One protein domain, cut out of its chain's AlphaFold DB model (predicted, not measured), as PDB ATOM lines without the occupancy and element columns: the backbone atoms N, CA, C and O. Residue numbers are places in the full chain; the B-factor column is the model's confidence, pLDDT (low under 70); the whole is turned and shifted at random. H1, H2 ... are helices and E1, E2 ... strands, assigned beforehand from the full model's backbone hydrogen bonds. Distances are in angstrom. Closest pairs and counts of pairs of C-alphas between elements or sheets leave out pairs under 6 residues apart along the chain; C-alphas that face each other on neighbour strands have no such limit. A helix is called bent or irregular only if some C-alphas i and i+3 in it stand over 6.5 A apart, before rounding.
ATOM      1  N   LYS A  89     108.272  90.954  60.535       53.44
ATOM      2  CA  LYS A  89     107.702  92.095  59.804       53.44
ATOM      3  C   LYS A  89     107.352  93.288  60.702       53.44
ATOM      4  O   LYS A  89     107.586  94.433  60.333       53.44
ATOM      5  N   ILE A  90     106.818  93.020  61.892       53.31
ATOM      6  CA  ILE A  90     106.380  94.058  62.840       53.31
ATOM      7  C   ILE A  90     107.569  94.668  63.564       53.31
ATOM      8  O   ILE A  90     107.588  95.871  63.826       53.31
ATOM      9  N   MET A  91     108.618  93.876  63.769       57.78
ATOM     10  CA  MET A  91     109.868  94.405  64.278       57.78
ATOM     11  C   MET A  91     110.465  95.465  63.357       57.78
ATOM     12  O   MET A  91     110.959  96.466  63.851       57.78
ATOM     13  N   ILE A  92     110.422  95.290  62.035       58.25
ATOM     14  CA  ILE A  92     110.972  96.288  61.099       58.25
ATOM     15  C   ILE A  92     110.290  97.640  61.287       58.25
ATOM     16  O   ILE A  92     110.962  98.668  61.304       58.25
ATOM     17  N   SER A  93     108.965  97.629  61.448       55.56
ATOM     18  CA  SER A  93     108.189  98.840  61.718       55.56
ATOM     19  C   SER A  93     108.631  99.492  63.030       55.56
ATOM     20  O   SER A  93     108.923 100.684  63.060       55.56
ATOM     21  N   ILE A  94     108.795  98.693  64.089       59.12
ATOM     22  CA  ILE A  94     109.292  99.163  65.387       59.12
ATOM     23  C   ILE A  94     110.718  99.734  65.255       59.12
ATOM     24  O   ILE A  94     110.967 100.877  65.624       59.12
ATOM     25  N   LEU A  95     111.649  98.994  64.650       63.69
ATOM     26  CA  LEU A  95     113.058  99.372  64.488       63.69
ATOM     27  C   LEU A  95     113.257 100.644  63.670       63.69
ATOM     28  O   LEU A  95     114.120 101.450  64.019       63.69
ATOM     29  N   ASN A  96     112.481 100.832  62.598       61.34
ATOM     30  CA  ASN A  96     112.533 102.046  61.777       61.34
ATOM     31  C   ASN A  96     112.159 103.299  62.577       61.34
ATOM     32  O   ASN A  96     112.664 104.382  62.286       61.34
ATOM     33  N   GLN A  97     111.310 103.148  63.591       57.50
ATOM     34  CA  GLN A  97     110.785 104.254  64.384       57.50
ATOM     35  C   GLN A  97     111.487 104.407  65.745       57.50
ATOM     36  O   GLN A  97     111.350 105.441  66.401       57.50
ATOM     37  N   CYS A  98     112.299 103.427  66.153       60.88
ATOM     38  CA  CYS A  98     113.084 103.500  67.382       60.88
ATOM     39  C   CYS A  98     114.319 104.411  67.253       60.88
ATOM     40  O   CYS A  98     115.033 104.368  66.240       60.88
ATOM     41  N   PRO A  99     114.620 105.211  68.294       60.22
ATOM     42  CA  PRO A  99     115.801 106.056  68.346       60.22
ATOM     43  C   PRO A  99     117.046 105.198  68.584       60.22
ATOM     44  O   PRO A  99     117.123 104.426  69.535       60.22
ATOM     45  N   LEU A 100     118.049 105.358  67.724       62.94
ATOM     46  CA  LEU A 100     119.277 104.553  67.745       62.94
ATOM     47  C   LEU A 100     120.391 105.174  68.616       62.94
ATOM     48  O   LEU A 100     121.559 105.150  68.237       62.94
ATOM     49  N   GLY A 101     120.054 105.777  69.760       58.12
ATOM     50  CA  GLY A 101     121.044 106.449  70.617       58.12
ATOM     51  C   GLY A 101     121.667 107.708  69.970       58.12
ATOM     52  O   GLY A 101     121.039 108.302  69.082       58.12
ATOM     53  N   PRO A 102     122.866 108.161  70.408       57.16
ATOM     54  CA  PRO A 102     123.419 109.490  70.100       57.16
ATOM     55  C   PRO A 102     123.638 109.731  68.596       57.16
ATOM     56  O   PRO A 102     123.460 108.831  67.779       57.16
ATOM     57  N   ALA A 103     123.975 110.969  68.218       58.50
ATOM     58  CA  ALA A 103     123.940 111.469  66.841       58.50
ATOM     59  C   ALA A 103     124.512 110.507  65.774       58.50
ATOM     60  O   ALA A 103     125.549 109.871  65.961       58.50
ATOM     61  N   ILE A 104     123.842 110.466  64.615       60.84
ATOM     62  CA  ILE A 104     124.086 109.565  63.469       60.84
ATOM     63  C   ILE A 104     125.578 109.411  63.106       60.84
ATOM     64  O   ILE A 104     126.039 108.323  62.767       60.84
ATOM     65  N   HIS A 105     126.351 110.491  63.210       59.97
ATOM     66  CA  HIS A 105     127.761 110.557  62.825       59.97
ATOM     67  C   HIS A 105     128.744 109.983  63.860       59.97
ATOM     68  O   HIS A 105     129.938 110.193  63.704       59.97
ATOM     69  N   LEU A 106     128.289 109.284  64.903       67.69
ATOM     70  CA  LEU A 106     129.164 108.620  65.885       67.69
ATOM     71  C   LEU A 106     128.767 107.163  66.154       67.69
ATOM     72  O   LEU A 106     129.273 106.557  67.094       67.69
ATOM     73  N   ARG A 107     127.840 106.593  65.377       81.69
ATOM     74  CA  ARG A 107     127.288 105.263  65.667       81.69
ATOM     75  C   ARG A 107     128.189 104.153  65.130       81.69
ATOM     76  O   ARG A 107     128.329 103.995  63.914       81.69
ATOM     77  N   SER A 108     128.755 103.374  66.043       85.19
ATOM     78  CA  SER A 108     129.340 102.057  65.800       85.19
ATOM     79  C   SER A 108     128.348 100.994  66.245       85.19
ATOM     80  O   SER A 108     127.879 101.014  67.381       85.19
ATOM     81  N   VAL A 109     128.030 100.077  65.343       87.38
ATOM     82  CA  VAL A 109     127.063  99.006  65.563       87.38
ATOM     83  C   VAL A 109     127.793  97.676  65.602       87.38
ATOM     84  O   VAL A 109     128.609  97.394  64.724       87.38
ATOM     85  N   GLU A 110     127.446  96.838  66.567       88.38
ATOM     86  CA  GLU A 110     127.915  95.458  66.649       88.38
ATOM     87  C   GLU A 110     126.714  94.520  66.671       88.38
ATOM     88  O   GLU A 110     125.831  94.659  67.509       88.38
ATOM     89  N   VAL A 111     126.664  93.588  65.724       88.50
ATOM     90  CA  VAL A 111     125.645  92.543  65.620       88.50
ATOM     91  C   VAL A 111     126.339  91.211  65.875       88.50
ATOM     92  O   VAL A 111     127.115  90.745  65.042       88.50
ATOM     93  N   ILE A 112     126.098  90.616  67.037       87.44
ATOM     94  CA  ILE A 112     126.726  89.376  67.491       87.44
ATOM     95  C   ILE A 112     125.678  88.267  67.475       87.44
ATOM     96  O   ILE A 112     124.663  88.333  68.166       87.44
ATOM     97  N   VAL A 113     125.935  87.242  66.669       85.50
ATOM     98  CA  VAL A 113     125.106  86.043  66.555       85.50
ATOM     99  C   VAL A 113     125.758  84.912  67.343       85.50
ATOM    100  O   VAL A 113     126.892  84.524  67.070       85.50
ATOM    101  N   GLU A 114     125.027  84.353  68.292       84.38
ATOM    102  CA  GLU A 114     125.380  83.164  69.068       84.38
ATOM    103  C   GLU A 114     124.421  82.023  68.719       84.38
ATOM    104  O   GLU A 114     123.413  82.227  68.050       84.38
ATOM    105  N   LEU A 115     124.689  80.795  69.169       79.94
ATOM    106  CA  LEU A 115     123.799  79.663  68.862       79.94
ATOM    107  C   LEU A 115     122.372  79.834  69.393       79.94
ATOM    108  O   LEU A 115     121.425  79.304  68.816       79.94
ATOM    109  N   LYS A 116     122.230  80.519  70.526       79.19
ATOM    110  CA  LYS A 116     120.956  80.677  71.235       79.19
ATOM    111  C   LYS A 116     120.581  82.134  71.434       79.19
ATOM    112  O   LYS A 116     119.604  82.402  72.126       79.19
ATOM    113  N   GLU A 117     121.332  83.069  70.859       82.50
ATOM    114  CA  GLU A 117     121.133  84.482  71.145       82.50
ATOM    115  C   GLU A 117     121.582  85.400  70.008       82.50
ATOM    116  O   GLU A 117     122.542  85.113  69.300       82.50
ATOM    117  N   LEU A 118     120.884  86.520  69.839       83.50
ATOM    118  CA  LEU A 118     121.304  87.638  69.004       83.50
ATOM    119  C   LEU A 118     121.453  88.864  69.897       83.50
ATOM    120  O   LEU A 118     120.511  89.265  70.584       83.50
ATOM    121  N   HIS A 119     122.637  89.460  69.855       85.38
ATOM    122  CA  HIS A 119     122.971  90.678  70.578       85.38
ATOM    123  C   HIS A 119     123.274  91.772  69.565       85.38
ATOM    124  O   HIS A 119     124.026  91.568  68.614       85.38
ATOM    125  N   VAL A 120     122.695  92.945  69.766       84.69
ATOM    126  CA  VAL A 120     122.969  94.138  68.971       84.69
ATOM    127  C   VAL A 120     123.352  95.241  69.928       84.69
ATOM    128  O   VAL A 120     122.591  95.555  70.843       84.69
ATOM    129  N   MET A 121     124.509  95.844  69.700       85.00
ATOM    130  CA  MET A 121     125.020  96.953  70.490       85.00
ATOM    131  C   MET A 121     125.213  98.181  69.609       85.00
ATOM    132  O   MET A 121     125.611  98.074  68.448       85.00
ATOM    133  N   ILE A 122     124.945  99.353  70.175       83.38
ATOM    134  CA  ILE A 122     125.241 100.650  69.570       83.38
ATOM    135  C   ILE A 122     126.139 101.393  70.550       83.38
ATOM    136  O   ILE A 122     125.720 101.667  71.669       83.38
ATOM    137  N   ASN A 123     127.363 101.726  70.139       83.12
ATOM    138  CA  ASN A 123     128.345 102.404  70.993       83.12
ATOM    139  C   ASN A 123     128.484 101.735  72.372       83.12
ATOM    140  O   ASN A 123     128.377 102.403  73.396       83.12
ATOM    141  N   GLU A 124     128.663 100.409  72.379       79.00
ATOM    142  CA  GLU A 124     128.822  99.577  73.589       79.00
ATOM    143  C   GLU A 124     127.571  99.475  74.484       79.00
ATOM    144  O   GLU A 124     127.593  98.795  75.507       79.00
ATOM    145  N   GLN A 125     126.453 100.095  74.099       78.25
ATOM    146  CA  GLN A 125     125.177  99.955  74.796       78.25
ATOM    147  C   GLN A 125     124.321  98.884  74.126       78.25
ATOM    148  O   GLN A 125     124.126  98.902  72.907       78.25
ATOM    149  N   THR A 126     123.780  97.966  74.928       78.44
ATOM    150  CA  THR A 126     122.826  96.958  74.461       78.44
ATOM    151  C   THR A 126     121.605  97.641  73.861       78.44
ATOM    152  O   THR A 126     120.928  98.433  74.512       78.44
ATOM    153  N   PHE A 127     121.330  97.322  72.602       74.81
ATOM    154  CA  PHE A 127     120.173  97.807  71.864       74.81
ATOM    155  C   PHE A 127     119.129  96.701  71.680       74.81
ATOM    156  O   PHE A 127     117.936  96.936  71.851       74.81
ATOM    157  N   ILE A 128     119.576  95.484  71.356       76.00
ATOM    158  CA  ILE A 128     118.736  94.284  71.271       76.00
ATOM    159  C   ILE A 128     119.487  93.138  71.927       76.00
ATOM    160  O   ILE A 128     120.667  92.930  71.653       76.00
ATOM    161  N   LYS A 129     118.781  92.357  72.735       76.88
ATOM    162  CA  LYS A 129     119.264  91.090  73.265       76.88
ATOM    163  C   LYS A 129     118.102  90.106  73.257       76.88
ATOM    164  O   LYS A 129     117.079  90.363  73.881       76.88
ATOM    165  N   THR A 130     118.206  89.044  72.465       72.00
ATOM    166  CA  THR A 130     117.079  88.131  72.226       72.00
ATOM    167  C   THR A 130     117.530  86.687  72.127       72.00
ATOM    168  O   THR A 130     118.494  86.374  71.431       72.00
ATOM    169  N   ALA A 131     116.761  85.781  72.729       72.00
ATOM    170  CA  ALA A 131     116.982  84.350  72.578       72.00
ATOM    171  C   ALA A 131     116.559  83.857  71.181       72.00
ATOM    172  O   ALA A 131     115.428  84.092  70.743       72.00
ATOM    173  N   LEU A 132     117.443  83.119  70.512       70.12
ATOM    174  CA  LEU A 132     117.170  82.417  69.259       70.12
ATOM    175  C   LEU A 132     116.592  81.035  69.566       70.12
ATOM    176  O   LEU A 132     117.124  80.294  70.393       70.12
ATOM    177  N   SER A 133     115.506  80.667  68.889       63.59
ATOM    178  CA  SER A 133     115.108  79.260  68.829       63.59
ATOM    179  C   SER A 133     115.982  78.545  67.806       63.59
ATOM    180  O   SER A 133     116.038  78.974  66.653       63.59
ATOM    181  N   THR A 134     116.598  77.435  68.203       56.97
ATOM    182  CA  THR A 134     117.421  76.584  67.326       56.97
ATOM    183  C   THR A 134     116.658  76.048  66.115       56.97
ATOM    184  O   THR A 134     117.267  75.738  65.096       56.97
ATOM    185  N   ASP A 135     115.329  75.996  66.209       57.62
ATOM    186  CA  ASP A 135     114.485  75.254  65.270       57.62
ATOM    187  C   ASP A 135     113.886  76.130  64.160       57.62
ATOM    188  O   ASP A 135     113.216  75.618  63.267       57.62
ATOM    189  N   ASN A 136     114.100  77.450  64.194       57.06
ATOM    190  CA  ASN A 136     113.406  78.376  63.298       57.06
ATOM    191  C   ASN A 136     114.387  79.257  62.514       57.06
ATOM    192  O   ASN A 136     115.070  80.089  63.097       57.06
ATOM    193  N   GLN A 137     114.433  79.122  61.184       59.25
ATOM    194  CA  GLN A 137     115.256  79.968  60.302       59.25
ATOM    195  C   GLN A 137     114.817  81.443  60.285       59.25
ATOM    196  O   GLN A 137     115.565  82.301  59.815       59.25
ATOM    197  N   GLU A 138     113.629  81.764  60.811       62.41
ATOM    198  CA  GLU A 138     113.093  83.128  60.834       62.41
ATOM    199  C   GLU A 138     114.033  84.133  61.501       62.41
ATOM    200  O   GLU A 138     114.069  85.283  61.066       62.41
ATOM    201  N   TRP A 139     114.845  83.717  62.482       69.69
ATOM    202  CA  TRP A 139     115.781  84.614  63.163       69.69
ATOM    203  C   TRP A 139     116.855  85.190  62.227       69.69
ATOM    204  O   TRP A 139     117.341  86.293  62.450       69.69
ATOM    205  N   MET A 140     117.203  84.509  61.132       73.69
ATOM    206  CA  MET A 140     118.214  85.011  60.194       73.69
ATOM    207  C   MET A 140     117.738  86.268  59.463       73.69
ATOM    208  O   MET A 140     118.536  87.153  59.151       73.69
ATOM    209  N   GLN A 141     116.421  86.391  59.259       73.31
ATOM    210  CA  GLN A 141     115.821  87.597  58.691       73.31
ATOM    211  C   GLN A 141     116.020  88.810  59.597       73.31
ATOM    212  O   GLN A 141     116.165  89.926  59.105       73.31
ATOM    213  N   TRP A 142     116.118  88.598  60.909       73.56
ATOM    214  CA  TRP A 142     116.333  89.669  61.877       73.56
ATOM    215  C   TRP A 142     117.654  90.364  61.666       73.56
ATOM    216  O   TRP A 142     117.703  91.589  61.667       73.56
ATOM    217  N   VAL A 143     118.711  89.586  61.450       79.38
ATOM    218  CA  VAL A 143     120.043  90.131  61.214       79.38
ATOM    219  C   VAL A 143     120.012  91.047  59.990       79.38
ATOM    220  O   VAL A 143     120.438  92.197  60.081       79.38
ATOM    221  N   ALA A 144     119.404  90.601  58.886       79.12
ATOM    222  CA  ALA A 144     119.257  91.410  57.677       79.12
ATOM    223  C   ALA A 144     118.452  92.703  57.920       79.12
ATOM    224  O   ALA A 144     118.876  93.782  57.499       79.12
ATOM    225  N   TYR A 145     117.330  92.631  58.642       77.81
ATOM    226  CA  TYR A 145     116.489  93.798  58.931       77.81
ATOM    227  C   TYR A 145     117.138  94.805  59.886       77.81
ATOM    228  O   TYR A 145     117.053  96.015  59.665       77.81
ATOM    229  N   VAL A 146     117.817  94.320  60.924       79.38
ATOM    230  CA  VAL A 146     118.595  95.148  61.850       79.38
ATOM    231  C   VAL A 146     119.695  95.878  61.081       79.38
ATOM    232  O   VAL A 146     119.834  97.096  61.191       79.38
ATOM    233  N   ILE A 147     120.426  95.167  60.222       82.38
ATOM    234  CA  ILE A 147     121.459  95.776  59.383       82.38
ATOM    235  C   ILE A 147     120.854  96.799  58.417       82.38
ATOM    236  O   ILE A 147     121.435  97.868  58.231       82.38
ATOM    237  N   ARG A 148     119.670  96.524  57.847       81.56
ATOM    238  CA  ARG A 148     118.963  97.450  56.944       81.56
ATOM    239  C   ARG A 148     118.681  98.767  57.641       81.56
ATOM    240  O   ARG A 148     118.948  99.820  57.069       81.56
ATOM    241  N   ARG A 149     118.194  98.714  58.881       79.81
ATOM    242  CA  ARG A 149     117.955  99.907  59.697       79.81
ATOM    243  C   ARG A 149     119.231 100.732  59.865       79.81
ATOM    244  O   ARG A 149     119.227 101.924  59.579       79.81
ATOM    245  N   PHE A 150     120.339 100.104  60.244       81.81
ATOM    246  CA  PHE A 150     121.611 100.815  60.421       81.81
ATOM    247  C   PHE A 150     122.228 101.312  59.113       81.81
ATOM    248  O   PHE A 150     122.938 102.320  59.102       81.81
ATOM    249  N   HIS A 151     121.929 100.644  58.002       81.06
ATOM    250  CA  HIS A 151     122.251 101.136  56.674       81.06
ATOM    251  C   HIS A 151     121.459 102.383  56.312       81.06
ATOM    252  O   HIS A 151     122.061 103.300  55.777       81.06
ATOM    253  N   LEU A 152     120.161 102.452  56.601       78.81
ATOM    254  CA  LEU A 152     119.350 103.646  56.335       78.81
ATOM    255  C   LEU A 152     119.732 104.831  57.228       78.81
ATOM    256  O   LEU A 152     119.696 105.970  56.776       78.81
ATOM    257  N   ASP A 153     120.158 104.564  58.459       77.62
ATOM    258  CA  ASP A 153     120.649 105.607  59.361       77.62
ATOM    259  C   ASP A 153     122.070 106.057  59.030       77.62
ATOM    260  O   ASP A 153     122.495 107.113  59.486       77.62
ATOM    261  N   GLY A 154     122.820 105.263  58.265       78.62
ATOM    262  CA  GLY A 154     124.210 105.547  57.942       78.62
ATOM    263  C   GLY A 154     125.129 105.425  59.156       78.62
ATOM    264  O   GLY A 154     125.857 106.362  59.457       78.62
ATOM    265  N   ALA A 155     125.140 104.292  59.860       85.56
ATOM    266  CA  ALA A 155     126.143 104.024  60.900       85.56
ATOM    267  C   ALA A 155     127.587 104.124  60.358       85.56
ATOM    268  O   ALA A 155     127.860 103.722  59.235       85.56
ATOM    269  N   ILE A 156     128.551 104.630  61.136       85.25
ATOM    270  CA  ILE A 156     129.954 104.746  60.679       85.25
ATOM    271  C   ILE A 156     130.608 103.376  60.497       85.25
ATOM    272  O   ILE A 156     131.417 103.171  59.587       85.25
ATOM    273  N   LYS A 157     130.276 102.446  61.387       86.44
ATOM    274  CA  LYS A 157     130.873 101.118  61.455       86.44
ATOM    275  C   LYS A 157     129.776 100.119  61.778       86.44
ATOM    276  O   LYS A 157     128.979 100.362  62.680       86.44
ATOM    277  N   ILE A 158     129.752  99.006  61.053       86.75
ATOM    278  CA  ILE A 158     128.899  97.855  61.347       86.75
ATOM    279  C   ILE A 158     129.810  96.637  61.456       86.75
ATOM    280  O   ILE A 158     130.494  96.270  60.503       86.75
ATOM    281  N   VAL A 159     129.842  96.017  62.627       86.00
ATOM    282  CA  VAL A 159     130.565  94.773  62.883       86.00
ATOM    283  C   VAL A 159     129.553  93.642  62.953       86.00
ATOM    284  O   VAL A 159     128.554  93.762  63.655       86.00
ATOM    285  N   ILE A 160     129.811  92.546  62.240       84.62
ATOM    286  CA  ILE A 160     129.006  91.327  62.319       84.62
ATOM    287  C   ILE A 160     129.903  90.204  62.845       84.62
ATOM    288  O   ILE A 160     130.863  89.784  62.187       84.62
ATOM    289  N   GLY A 161     129.607  89.744  64.058       84.75
ATOM    290  CA  GLY A 161     130.317  88.666  64.739       84.75
ATOM    291  C   GLY A 161     129.471  87.405  64.848       84.75
ATOM    292  O   GLY A 161     128.260  87.487  65.027       84.75
ATOM    293  N   PHE A 162     130.117  86.242  64.768       80.75
ATOM    294  CA  PHE A 162     129.483  84.959  65.067       80.75
ATOM    295  C   PHE A 162     130.271  84.323  66.207       80.75
ATOM    296  O   PHE A 162     131.430  83.956  66.053       80.75
ATOM    297  N   ASN A 163     129.691  84.260  67.393       80.94
ATOM    298  CA  ASN A 163     130.433  83.888  68.584       80.94
ATOM    299  C   ASN A 163     130.216  82.405  68.915       80.94
ATOM    300  O   ASN A 163     129.105  81.980  69.230       80.94
ATOM    301  N   THR A 164     131.300  81.622  68.843       72.25
ATOM    302  CA  THR A 164     131.330  80.197  69.221       72.25
ATOM    303  C   THR A 164     131.257  79.985  70.730       72.25
ATOM    304  O   THR A 164     131.110  78.847  71.168       72.25
ATOM    305  N   GLN A 165     131.383  81.059  71.520       71.44
ATOM    306  CA  GLN A 165     131.557  81.028  72.975       71.44
ATOM    307  C   GLN A 165     132.745  80.139  73.388       71.44
ATOM    308  O   GLN A 165     132.717  79.484  74.424       71.44
ATOM    309  N   GLY A 166     133.778  80.067  72.539       64.75
ATOM    310  CA  GLY A 166     134.953  79.219  72.765       64.75
ATOM    311  C   GLY A 166     134.731  77.719  72.527       64.75
ATOM    312  O   GLY A 166     135.611  76.929  72.852       64.75
ATOM    313  N   ILE A 167     133.593  77.311  71.953       70.81
ATOM    314  CA  ILE A 167     133.283  75.905  71.654       70.81
ATOM    315  C   ILE A 167     133.476  75.652  70.152       70.81
ATOM    316  O   ILE A 167     132.638  76.042  69.335       70.81
ATOM    317  N   ASP A 168     134.569  74.986  69.776       69.75
ATOM    318  CA  ASP A 168     134.936  74.758  68.366       69.75
ATOM    319  C   ASP A 168     133.913  73.899  67.596       69.75
ATOM    320  O   ASP A 168     133.695  74.113  66.404       69.75
ATOM    321  N   GLU A 169     133.200  72.991  68.268       72.06
ATOM    322  CA  GLU A 169     132.145  72.161  67.655       72.06
ATOM    323  C   GLU A 169     131.010  73.007  67.041       72.06
ATOM    324  O   GLU A 169     130.402  72.630  66.034       72.06
ATOM    325  N   ASN A 170     130.787  74.209  67.583       75.12
ATOM    326  CA  ASN A 170     129.757  75.143  67.127       75.12
ATOM    327  C   ASN A 170     130.188  75.961  65.900       75.12
ATOM    328  O   ASN A 170     129.360  76.630  65.274       75.12
ATOM    329  N   GLU A 171     131.472  75.925  65.532       76.94
ATOM    330  CA  GLU A 171     132.029  76.735  64.448       76.94
ATOM    331  C   GLU A 171     131.402  76.388  63.094       76.94
ATOM    332  O   GLU A 171     131.109  77.277  62.292       76.94
ATOM    333  N   SER A 172     131.144  75.103  62.843       80.00
ATOM    334  CA  SER A 172     130.519  74.637  61.600       80.00
ATOM    335  C   SER A 172     129.099  75.195  61.423       80.00
ATOM    336  O   SER A 172     128.747  75.686  60.346       80.00
ATOM    337  N   VAL A 173     128.309  75.193  62.500       81.56
ATOM    338  CA  VAL A 173     126.934  75.706  62.535       81.56
ATOM    339  C   VAL A 173     126.923  77.218  62.334       81.56
ATOM    340  O   VAL A 173     126.180  77.724  61.497       81.56
ATOM    341  N   LEU A 174     127.795  77.945  63.033       79.31
ATOM    342  CA  LEU A 174     127.876  79.401  62.928       79.31
ATOM    343  C   LEU A 174     128.399  79.867  61.562       79.31
ATOM    344  O   LEU A 174     127.884  80.841  61.013       79.31
ATOM    345  N   LYS A 175     129.336  79.135  60.944       79.94
ATOM    346  CA  LYS A 175     129.727  79.361  59.539       79.94
ATOM    347  C   LYS A 175     128.559  79.139  58.578       79.94
ATOM    348  O   LYS A 175     128.425  79.862  57.592       79.94
ATOM    349  N   ASN A 176     127.706  78.151  58.842       82.62
ATOM    350  CA  ASN A 176     126.503  77.931  58.044       82.62
ATOM    351  C   ASN A 176     125.497  79.085  58.214       82.62
ATOM    352  O   ASN A 176     124.977  79.601  57.226       82.62
ATOM    353  N   TYR A 177     125.285  79.551  59.446       82.69
ATOM    354  CA  TYR A 177     124.455  80.723  59.737       82.69
ATOM    355  C   TYR A 177     124.958  81.979  59.031       82.69
ATOM    356  O   TYR A 177     124.171  82.690  58.412       82.69
ATOM    357  N   GLN A 178     126.269  82.216  59.041       81.88
ATOM    358  CA  GLN A 178     126.890  83.314  58.307       81.88
ATOM    359  C   GLN A 178     126.542  83.275  56.817       81.88
ATOM    360  O   GLN A 178     126.085  84.276  56.262       81.88
ATOM    361  N   LYS A 179     126.729  82.117  56.170       81.94
ATOM    362  CA  LYS A 179     126.409  81.945  54.746       81.94
ATOM    363  C   LYS A 179     124.937  82.242  54.463       81.94
ATOM    364  O   LYS A 179     124.639  82.935  53.496       81.94
ATOM    365  N   GLN A 180     124.036  81.760  55.316       82.62
ATOM    366  CA  GLN A 180     122.597  81.961  55.150       82.62
ATOM    367  C   GLN A 180     122.181  83.422  55.353       82.62
ATOM    368  O   GLN A 180     121.428  83.951  54.538       82.62
ATOM    369  N   VAL A 181     122.711  84.104  56.373       82.81
ATOM    370  CA  VAL A 181     122.455  85.534  56.610       82.81
ATOM    371  C   VAL A 181     122.922  86.372  55.422       82.81
ATOM    372  O   VAL A 181     122.163  87.200  54.924       82.81
ATOM    373  N   PHE A 182     124.138  86.147  54.920       81.94
ATOM    374  CA  PHE A 182     124.657  86.907  53.777       81.94
ATOM    375  C   PHE A 182     123.907  86.606  52.480       81.94
ATOM    376  O   PHE A 182     123.612  87.527  51.718       81.94
ATOM    377  N   TYR A 183     123.540  85.344  52.246       83.69
ATOM    378  CA  TYR A 183     122.676  84.980  51.127       83.69
ATOM    379  C   TYR A 183     121.322  85.698  51.202       83.69
ATOM    380  O   TYR A 183     120.845  86.249  50.207       83.69
ATOM    381  N   LEU A 184     120.720  85.749  52.391       80.06
ATOM    382  CA  LEU A 184     119.457  86.442  52.598       80.06
ATOM    383  C   LEU A 184     119.593  87.948  52.354       80.06
ATOM    384  O   LEU A 184     118.778  88.520  51.643       80.06
ATOM    385  N   MET A 185     120.637  88.589  52.883       80.19
ATOM    386  CA  MET A 185     120.893  90.014  52.641       80.19
ATOM    387  C   MET A 185     121.033  90.336  51.148       80.19
ATOM    388  O   MET A 185     120.577  91.383  50.703       80.19
ATOM    389  N   HIS A 186     121.621  89.432  50.363       80.62
ATOM    390  CA  HIS A 186     121.784  89.617  48.921       80.62
ATOM    391  C   HIS A 186     120.474  89.459  48.130       80.62
ATOM    392  O   HIS A 186     120.276  90.096  47.093       80.62
ATOM    393  N   THR A 187     119.583  88.588  48.602       78.19
ATOM    394  CA  THR A 187     118.350  88.210  47.894       78.19
ATOM    395  C   THR A 187     117.109  88.955  48.378       78.19
ATOM    396  O   THR A 187     116.099  88.972  47.676       78.19
ATOM    397  N   MET A 188     117.175  89.597  49.545       75.25
ATOM    398  CA  MET A 188     116.067  90.340  50.131       75.25
ATOM    399  C   MET A 188     115.781  91.642  49.369       75.25
ATOM    400  O   MET A 188     116.677  92.437  49.086       75.25
ATOM    401  N   ASP A 189     114.499  91.878  49.084       73.62
ATOM    402  CA  ASP A 189     113.996  93.178  48.647       73.62
ATOM    403  C   ASP A 189     113.667  94.043  49.876       73.62
ATOM    404  O   ASP A 189     112.654  93.860  50.549       73.62
ATOM    405  N   CYS A 190     114.566  94.974  50.178       67.75
ATOM    406  CA  CYS A 190     114.497  95.951  51.259       67.75
ATOM    407  C   CYS A 190     113.935  97.320  50.819       67.75
ATOM    408  O   CYS A 190     113.821  98.204  51.683       67.75
ATOM    409  N   SER A 191     113.646  97.529  49.521       61.12
ATOM    410  CA  SER A 191     113.128  98.803  48.989       61.12
ATOM    411  C   SER A 191     111.621  98.915  49.150       61.12
ATOM    412  O   SER A 191     111.111 100.014  49.327       61.12
ATOM    413  N   LYS A 192     110.908  97.789  49.168       52.12
ATOM    414  CA  LYS A 192     109.489  97.764  49.506       52.12
ATOM    415  C   LYS A 192     109.320  97.685  51.020       52.12
ATOM    416  O   LYS A 192     109.850  96.786  51.674       52.12
ATOM    417  N   GLY A 193     108.539  98.605  51.587       51.00
ATOM    418  CA  GLY A 193     107.860  98.322  52.847       51.00
ATOM    419  C   GLY A 193     107.040  97.037  52.694       51.00
ATOM    420  O   GLY A 193     106.601  96.691  51.593       51.00
ATOM    421  N   ILE A 194     106.858  96.283  53.775       43.69
ATOM    422  CA  ILE A 194     106.075  95.047  53.720       43.69
ATOM    423  C   ILE A 194     104.596  95.434  53.619       43.69
ATOM    424  O   ILE A 194     103.975  95.674  54.643       43.69
ATOM    425  N   SER A 195     104.119  95.531  52.372       43.59
ATOM    426  CA  SER A 195     102.766  95.862  51.889       43.59
ATOM    427  C   SER A 195     102.080  97.056  52.571       43.59
ATOM    428  O   SER A 195     101.731  97.008  53.745       43.59
ATOM    429  N   ASP A 196     101.841  98.098  51.774       37.38
ATOM    430  CA  ASP A 196     101.045  99.309  52.047       37.38
ATOM    431  C   ASP A 196     101.690 100.428  52.875       37.38
ATOM    432  O   ASP A 196     101.074 101.471  53.075       37.38
ATOM    433  N   TYR A 197     102.957 100.290  53.264       35.25
ATOM    434  CA  TYR A 197     103.772 101.435  53.681       35.25
ATOM    435  C   TYR A 197     104.682 101.866  52.523       35.25
ATOM    436  O   TYR A 197     105.665 101.165  52.245       35.25
ATOM    437  N   PRO A 198     104.388 102.983  51.828       33.81
ATOM    438  CA  PRO A 198     105.309 103.555  50.862       33.81
ATOM    439  C   PRO A 198     106.480 104.156  51.639       33.81
ATOM    440  O   PRO A 198     106.466 105.310  52.049       33.81
ATOM    441  N   LEU A 199     107.505 103.348  51.885       46.97
ATOM    442  CA  LEU A 199     108.838 103.905  52.021       46.97
ATOM    443  C   LEU A 199     109.261 104.214  50.589       46.97
ATOM    444  O   LEU A 199     109.419 103.283  49.798       46.97
ATOM    445  N   ASP A 200     109.356 105.503  50.254       46.59
ATOM    446  CA  ASP A 200     110.002 105.977  49.026       46.59
ATOM    447  C   ASP A 200     111.251 105.141  48.752       46.59
ATOM    448  O   ASP A 200     111.921 104.748  49.711       46.59
ATOM    449  N   ASP A 201     111.572 104.889  47.475       59.59
ATOM    450  CA  ASP A 201     112.789 104.185  47.048       59.59
ATOM    451  C   ASP A 201     113.990 104.684  47.858       59.59
ATOM    452  O   ASP A 201     114.584 105.718  47.545       59.59
ATOM    453  N   ALA A 202     114.312 103.979  48.948       68.69
ATOM    454  CA  ALA A 202     115.152 104.560  49.978       68.69
ATOM    455  C   ALA A 202     116.566 104.652  49.416       68.69
ATOM    456  O   ALA A 202     117.247 103.636  49.222       68.69
ATOM    457  N   LYS A 203     116.982 105.875  49.084       80.31
ATOM    458  CA  LYS A 203     118.308 106.157  48.547       80.31
ATOM    459  C   LYS A 203     119.254 106.433  49.699       80.31
ATOM    460  O   LYS A 203     118.980 107.279  50.543       80.31
ATOM    461  N   ILE A 204     120.390 105.751  49.695       83.56
ATOM    462  CA  ILE A 204     121.457 105.985  50.664       83.56
ATOM    463  C   ILE A 204     122.633 106.692  49.996       83.56
ATOM    464  O   ILE A 204     123.019 106.342  48.882       83.56
ATOM    465  N   GLY A 205     123.205 107.684  50.681       86.44
ATOM    466  CA  GLY A 205     124.349 108.482  50.216       86.44
ATOM    467  C   GLY A 205     125.705 107.945  50.679       86.44
ATOM    468  O   GLY A 205     126.661 108.703  50.840       86.44
ATOM    469  N   TRP A 206     125.790 106.651  50.984       86.56
ATOM    470  CA  TRP A 206     126.996 106.027  51.518       86.56
ATOM    471  C   TRP A 206     127.174 104.595  51.016       86.56
ATOM    472  O   TRP A 206     126.237 103.929  50.567       86.56
ATOM    473  N   LYS A 207     128.424 104.149  51.076       86.62
ATOM    474  CA  LYS A 207     128.887 102.815  50.728       86.62
ATOM    475  C   LYS A 207     129.636 102.209  51.897       86.62
ATOM    476  O   LYS A 207     130.436 102.894  52.534       86.62
ATOM    477  N   TYR A 208     129.426 100.928  52.139       84.00
ATOM    478  CA  TYR A 208     130.218 100.177  53.092       84.00
ATOM    479  C   TYR A 208     131.271  99.335  52.378       84.00
ATOM    480  O   TYR A 208     130.994  98.683  51.376       84.00
ATOM    481  N   HIS A 209     132.500  99.366  52.892       81.50
ATOM    482  CA  HIS A 209     133.556  98.454  52.459       81.50
ATOM    483  C   HIS A 209     133.775  97.380  53.513       81.50
ATOM    484  O   HIS A 209     133.971  97.679  54.696       81.50
ATOM    485  N   LYS A 210     133.767  96.131  53.051       78.94
ATOM    486  CA  LYS A 210     134.086  94.948  53.838       78.94
ATOM    487  C   LYS A 210     135.576  94.926  54.182       78.94
ATOM    488  O   LYS A 210     136.431  95.073  53.312       78.94
ATOM    489  N   ARG A 211     135.888  94.670  55.448       72.25
ATOM    490  CA  ARG A 211     137.215  94.289  55.928       72.25
ATOM    491  C   ARG A 211     137.089  92.921  56.591       72.25
ATOM    492  O   ARG A 211     136.420  92.778  57.616       72.25
ATOM    493  N   ILE A 212     137.680  91.907  55.961       63.03
ATOM    494  CA  ILE A 212     137.779  90.567  56.543       63.03
ATOM    495  C   ILE A 212     138.883  90.624  57.589       63.03
ATOM    496  O   ILE A 212     140.034  90.922  57.273       63.03
ATOM    497  N   HIS A 213     138.520  90.367  58.837       54.84
ATOM    498  CA  HIS A 213     139.474  90.124  59.903       54.84
ATOM    499  C   HIS A 213     139.326  88.677  60.348       54.84
ATOM    500  O   HIS A 213     138.215  88.193  60.549       54.84
ATOM    501  N   THR A 214     140.454  87.997  60.501       49.78
ATOM    502  CA  THR A 214     140.541  86.716  61.192       49.78
ATOM    503  C   THR A 214     140.875  87.037  62.643       49.78
ATOM    504  O   THR A 214     141.981  87.486  62.919       49.78
ATOM    505  N   VAL A 215     139.904  86.828  63.540       48.16
ATOM    506  CA  VAL A 215     140.039  86.831  65.010       48.16
ATOM    507  C   VAL A 215     140.515  88.165  65.617       48.16
ATOM    508  O   VAL A 215     141.700  88.483  65.597       48.16
ATOM    509  N   SER A 216     139.615  88.921  66.260       43.91
ATOM    510  CA  SER A 216     140.058  89.847  67.311       43.91
ATOM    511  C   SER A 216     140.013  89.108  68.642       43.91
ATOM    512  O   SER A 216     138.937  88.827  69.162       43.91
ATOM    513  N   ILE A 217     141.184  88.776  69.168       44.59
ATOM    514  CA  ILE A 217     141.327  88.407  70.573       44.59
ATOM    515  C   ILE A 217     141.209  89.718  71.342       44.59
ATOM    516  O   ILE A 217     141.927  90.674  71.031       44.59
ATOM    517  N   ASP A 218     140.279  89.790  72.289       40.50
ATOM    518  CA  ASP A 218     140.154  90.965  73.139       40.50
ATOM    519  C   ASP A 218     141.495  91.173  73.864       40.50
ATOM    520  O   ASP A 218     142.021  90.271  74.524       40.50
ATOM    521  N   ALA A 219     142.101  92.352  73.712       37.72
ATOM    522  CA  ALA A 219     143.459  92.634  74.193       37.72
ATOM    523  C   ALA A 219     143.577  92.596  75.734       37.72
ATOM    524  O   ALA A 219     144.656  92.811  76.283       37.72
ATOM    525  N   ARG A 220     142.466  92.334  76.438       40.84
ATOM    526  CA  ARG A 220     142.337  92.347  77.899       40.84
ATOM    527  C   ARG A 220     142.439  90.973  78.570       40.84
ATOM    528  O   ARG A 220     142.294  90.894  79.783       40.84
ATOM    529  N   GLY A 221     142.758  89.908  77.830       35.69
ATOM    530  CA  GLY A 221     143.234  88.646  78.419       35.69
ATOM    531  C   GLY A 221     142.177  87.769  79.101       35.69
ATOM    532  O   GLY A 221     142.533  86.725  79.650       35.69
ATOM    533  N   ASP A 222     140.893  88.126  79.032       40.97
ATOM    534  CA  ASP A 222     139.799  87.271  79.491       40.97
ATOM    535  C   ASP A 222     139.365  86.328  78.357       40.97
ATOM    536  O   ASP A 222     138.465  86.616  77.570       40.97
ATOM    537  N   ARG A 223     140.054  85.183  78.254       43.22
ATOM    538  CA  ARG A 223     139.849  84.143  77.220       43.22
ATOM    539  C   ARG A 223     138.449  83.506  77.229       43.22
ATOM    540  O   ARG A 223     138.172  82.625  76.425       43.22
ATOM    541  N   SER A 224     137.574  83.896  78.158       43.53
ATOM    542  CA  SER A 224     136.227  83.335  78.305       43.53
ATOM    543  C   SER A 224     135.190  83.930  77.338       43.53
ATOM    544  O   SER A 224     134.099  83.375  77.207       43.53
ATOM    545  N   LYS A 225     135.513  85.028  76.634       48.28
ATOM    546  CA  LYS A 225     134.601  85.748  75.721       48.28
ATOM    547  C   LYS A 225     135.246  86.079  74.374       48.28
ATOM    548  O   LYS A 225     135.156  87.207  73.891       48.28
ATOM    549  N   ASP A 226     135.895  85.101  73.750       55.84
ATOM    550  CA  ASP A 226     136.471  85.284  72.416       55.84
ATOM    551  C   ASP A 226     135.362  85.437  71.358       55.84
ATOM    552  O   ASP A 226     134.922  84.479  70.718       55.84
ATOM    553  N   HIS A 227     134.905  86.673  71.148       59.12
ATOM    554  CA  HIS A 227     134.050  87.024  70.023       59.12
ATOM    555  C   HIS A 227     134.851  86.877  68.725       59.12
ATOM    556  O   HIS A 227     135.660  87.728  68.351       59.12
ATOM    557  N   ARG A 228     134.611  85.791  67.985       64.38
ATOM    558  CA  ARG A 228     135.149  85.648  66.629       64.38
ATOM    559  C   ARG A 228     134.353  86.557  65.685       64.38
ATOM    560  O   ARG A 228     133.281  86.214  65.187       64.38
ATOM    561  N   PHE A 229     134.866  87.762  65.454       64.69
ATOM    562  CA  PHE A 229     134.315  88.662  64.445       64.69
ATOM    563  C   PHE A 229     134.741  88.203  63.058       64.69
ATOM    564  O   PHE A 229     135.925  88.197  62.735       64.69
ATOM    565  N   PHE A 230     133.768  87.819  62.236       65.62
ATOM    566  CA  PHE A 230     134.034  87.314  60.892       65.62
ATOM    567  C   PHE A 230     134.008  88.420  59.844       65.62
ATOM    568  O   PHE A 230     134.566  88.256  58.757       65.62
ATOM    569  N   THR A 231     133.326  89.541  60.100       74.69
ATOM    570  CA  THR A 231     133.250  90.620  59.114       74.69
ATOM    571  C   THR A 231     133.034  91.988  59.756       74.69
ATOM    572  O   THR A 231     132.190  92.160  60.630       74.69
ATOM    573  N   THR A 232     133.790  92.985  59.295       78.00
ATOM    574  CA  THR A 232     133.591  94.396  59.646       78.00
ATOM    575  C   THR A 232     133.300  95.204  58.388       78.00
ATOM    576  O   THR A 232     133.905  94.965  57.347       78.00
ATOM    577  N   PHE A 233     132.406  96.181  58.488       83.00
ATOM    578  CA  PHE A 233     132.007  97.074  57.407       83.00
ATOM    579  C   PHE A 233     132.196  98.531  57.836       83.00
ATOM    580  O   PHE A 233     131.693  98.946  58.883       83.00
ATOM    581  N   PHE A 234     132.907  99.319  57.027       83.25
ATOM    582  CA  PHE A 234     133.164 100.742  57.285       83.25
ATOM    583  C   PHE A 234     132.439 101.629  56.278       83.25
ATOM    584  O   PHE A 234     132.502 101.352  55.081       83.25
ATOM    585  N   ARG A 235     131.793 102.694  56.762       86.06
ATOM    586  CA  ARG A 235     131.019 103.656  55.964       86.06
ATOM    587  C   ARG A 235     131.913 104.675  55.264       86.06
ATOM    588  O   ARG A 235     132.757 105.307  55.893       86.06
ATOM    589  N   TYR A 236     131.611 104.931  53.998       85.31
ATOM    590  CA  TYR A 236     132.204 105.972  53.162       85.31
ATOM    591  C   TYR A 236     131.105 106.743  52.420       85.31
ATOM    592  O   TYR A 236     130.082 106.146  52.084       85.31
ATOM    593  N   PRO A 237     131.275 108.042  52.134       87.81
ATOM    594  CA  PRO A 237     130.364 108.776  51.256       87.81
ATOM    595  C   PRO A 237     130.272 108.138  49.859       87.81
ATOM    596  O   PRO A 237     131.260 107.612  49.347       87.81
ATOM    597  N   SER A 238     129.092 108.178  49.239       86.69
ATOM    598  CA  SER A 238     128.835 107.647  47.892       86.69
ATOM    599  C   SER A 238     127.701 108.418  47.213       86.69
ATOM    600  O   SER A 238     126.891 109.063  47.877       86.69
ATOM    601  N   ASN A 239     127.595 108.298  45.888       88.06
ATOM    602  CA  ASN A 239     126.416 108.759  45.160       88.06
ATOM    603  C   ASN A 239     125.143 108.066  45.689       88.06
ATOM    604  O   ASN A 239     125.201 106.862  45.981       88.06
ATOM    605  N   PRO A 240     124.006 108.789  45.787       88.44
ATOM    606  CA  PRO A 240     122.735 108.218  46.208       88.44
ATOM    607  C   PRO A 240     122.323 107.031  45.341       88.44
ATOM    608  O   PRO A 240     122.170 107.168  44.126       88.44
ATOM    609  N   ARG A 241     122.098 105.873  45.962       87.00
ATOM    610  CA  ARG A 241     121.639 104.658  45.270       87.00
ATOM    611  C   ARG A 241     120.598 103.899  46.090       87.00
ATOM    612  O   ARG A 241     120.564 104.074  47.310       87.00
ATOM    613  N   PRO A 242     119.761 103.060  45.453       86.12
ATOM    614  CA  PRO A 242     118.755 102.273  46.157       86.12
ATOM    615  C   PRO A 242     119.370 101.367  47.228       86.12
ATOM    616  O   PRO A 242     120.410 100.743  46.998       86.12
ATOM    617  N   ILE A 243     118.692 101.237  48.369       81.94
ATOM    618  CA  ILE A 243     119.120 100.384  49.489       81.94
ATOM    619  C   ILE A 243     119.392  98.930  49.070       81.94
ATOM    620  O   ILE A 243     120.367  98.337  49.522       81.94
ATOM    621  N   ASN A 244     118.598  98.375  48.150       82.75
ATOM    622  CA  ASN A 244     118.795  97.018  47.631       82.75
ATOM    623  C   ASN A 244     120.116  96.862  46.883       82.75
ATOM    624  O   ASN A 244     120.768  95.828  46.998       82.75
ATOM    625  N   ASN A 245     120.523  97.884  46.129       85.88
ATOM    626  CA  ASN A 245     121.793  97.852  45.413       85.88
ATOM    627  C   ASN A 245     122.944  97.893  46.412       85.88
ATOM    628  O   ASN A 245     123.868  97.100  46.300       85.88
ATOM    629  N   ALA A 246     122.847  98.722  47.453       82.62
ATOM    630  CA  ALA A 246     123.836  98.721  48.523       82.62
ATOM    631  C   ALA A 246     123.917  97.369  49.250       82.62
ATOM    632  O   ALA A 246     125.010  96.865  49.471       82.62
ATOM    633  N   PHE A 247     122.783  96.727  49.547       80.69
ATOM    634  CA  PHE A 247     122.767  95.378  50.126       80.69
ATOM    635  C   PHE A 247     123.458  94.342  49.234       80.69
ATOM    636  O   PHE A 247     124.214  93.498  49.716       80.69
ATOM    637  N   LYS A 248     123.245  94.438  47.920       82.62
ATOM    638  CA  LYS A 248     123.863  93.555  46.929       82.62
ATOM    639  C   LYS A 248     125.336  93.857  46.666       82.62
ATOM    640  O   LYS A 248     126.063  92.940  46.307       82.62
ATOM    641  N   GLU A 249     125.784  95.096  46.810       82.25
ATOM    642  CA  GLU A 249     127.126  95.537  46.398       82.25
ATOM    643  C   GLU A 249     128.102  95.699  47.571       82.25
ATOM    644  O   GLU A 249     129.296  95.469  47.409       82.25
ATOM    645  N   ASP A 250     127.620  96.092  48.752       79.50
ATOM    646  CA  ASP A 250     128.477  96.462  49.888       79.50
ATOM    647  C   ASP A 250     128.700  95.309  50.860       79.50
ATOM    648  O   ASP A 250     129.742  95.213  51.511       79.50
ATOM    649  N   PHE A 251     127.711  94.421  50.953       72.69
ATOM    650  CA  PHE A 251     127.779  93.207  51.762       72.69
ATOM    651  C   PHE A 251     128.256  91.993  50.970       72.69
ATOM    652  O   PHE A 251     128.143  90.861  51.441       72.69
ATOM    653  N   THR A 252     128.808  92.207  49.774       65.56
ATOM    654  CA  THR A 252     129.296  91.126  48.925       65.56
ATOM    655  C   THR A 252     130.823  91.035  48.850       65.56
ATOM    656  O   THR A 252     131.555  92.004  49.014       65.56
ATOM    657  N   HIS A 253     131.245  89.790  48.588       52.00
ATOM    658  CA  HIS A 253     132.572  89.267  48.227       52.00
ATOM    659  C   HIS A 253     133.554  88.948  49.370       52.00
ATOM    660  O   HIS A 253     134.155  89.797  50.016       52.00
ATOM    661  N   ASP A 254     133.556  87.670  49.767       40.09
ATOM    662  CA  ASP A 254     134.393  86.662  49.091       40.09
ATOM    663  C   ASP A 254     133.585  85.356  49.022       40.09
ATOM    664  O   ASP A 254     133.479  84.631  50.009       40.09
ATOM    665  N   PHE A 255     132.949  85.082  47.879       37.66
ATOM    666  CA  PHE A 255     132.570  83.714  47.525       37.66
ATOM    667  C   PHE A 255     133.758  83.129  46.765       37.66
ATOM    668  O   PHE A 255     133.781  83.124  45.540       37.66
ATOM    669  N   ILE A 256     134.775  82.700  47.508       27.98
ATOM    670  CA  ILE A 256     135.759  81.769  46.968       27.98
ATOM    671  C   ILE A 256     135.079  80.398  47.010       27.98
ATOM    672  O   ILE A 256     134.823  79.861  48.092       27.98
ATOM    673  N   GLN A 257     134.706  79.891  45.836       29.47
ATOM    674  CA  GLN A 257     134.889  78.468  45.565       29.47
ATOM    675  C   GLN A 257     136.334  78.273  45.124       29.47
ATOM    676  O   GLN A 257     136.807  79.116  44.329       29.47
TER     677      GLN A 257
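This is residues 89 to 257 of the 257 residues of an uncharacterized protein of Caenorhabditis brenneri (UniProt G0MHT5). A six-stranded sheet, twisted and curled like part of a barrel, wraps round one helix, H2, which lies in its hollow. H3 lies over the same face and crosses H2, H4 stands beside the edge strand E5, and H1 packs on H2 away from the sheet. The printed part has 169 residues with four named helices and six named strands, in the order H1 E1 E2 E3 H2 E4 H3 E5 E6 H4; the class is mixed, helices and strands. The sheet is mixed too, in the order E3 E2 E1 E4 E6 E5, with E1 and E4 parallel and the other neighbours antiparallel. The whole is compact, with a radius of gyration of the C-alphas of 15.8 A and a rounded outline of 46 by 37 by 34 A.

In the sheet, E3 is residues 125 to 131, 17.8 A long, E2 is residues 117 to 122, 16.8 A, and E1 is residues 108 to 113, 16.6 A, with C-alpha 108 at (129.340, 102.057, 65.800). E4 is residues 157 to 162, 16.6 A. E6, the longest strand, is residues 229 to 242, 27.6 A, and bends by 116 degrees at residue 239. E5 is residues 203 to 211, 23.5 A, and bends by 52 degrees at residue 206. H2 is residues 138 to 153, 23.8 A, and H3 is residues 168 to 187, 29.6 A. H3 is only just irregular: C-alphas 169 and 172 are 6.7 A apart. H1, residues 89 to 97, measures 13.4 A and begins with C-alpha 89 at (107.702, 92.095, 59.804). H4, residues 243 to 250, measures 10.2 A and ends with C-alpha 250 at (128.477, 96.462, 49.888).

E1, E2 and E3 form a meander, each strand the antiparallel neighbour of the one before; N 112 and O 119 are 2.8 A apart, N 120 and O 128 2.8 A. E1 and E4 are parallel at 14 degrees, with N 111 and O 159 at 2.8 A. E4 and E6 are antiparallel, with N 233 and O 158 at 2.8 A. E5 and E6 are a hairpin, with N 207 and O 236 at 2.8 A. These pairs are within hydrogen-bond range. Two split strand-helix-strand units, two strands running the same way with a helix between them in the chain and other strands between them in the sheet, have right-handed crossovers: E3, H2, E4 and E4, H3, E5. H2 and H3 are on one face of the sheet, two layers, and the sheet curls round H2. H3 lies over E4 at a height over the sheet of 8.6 A. H2 touches H3 with residues 140 to 144 alone, closest at the C-alphas of Ala 144 and Met 185, 5.5 A, at a steep tilt of 58 degrees. H1 touches H2 at a shallow tilt of 23 degrees, the same way, closest at the C-alphas of Asn 96 and Arg 149, 6.2 A; H1 is not on the sheet. H4 stands at the sheet's level, with the C-alphas of Tyr 208 and Asp 250 its closest to E5, 5.2 A. H3 touches H4, closest at the C-alphas of His 186 and Lys 248, 4.9 A. In H4 every O i to N i+4 pair is within hydrogen-bond range; the counts are 4 of 5 in H1, 9 of 12 in H2 and 14 of 16 in H3.

The two C-alphas farthest apart, those of Asp 196 and Gly 221, are 50.9 A apart. The printed part has no cut and ends at the chain's last residue. The links H3 to E5, residues 188 to 202, and E5 to E6, residues 212 to 228, are long. Mean pLDDT of the printed part is 70.4; 65 residues are under 70, among them 89 to 106, 190 to 202, 212 to 230 and 252 to 257.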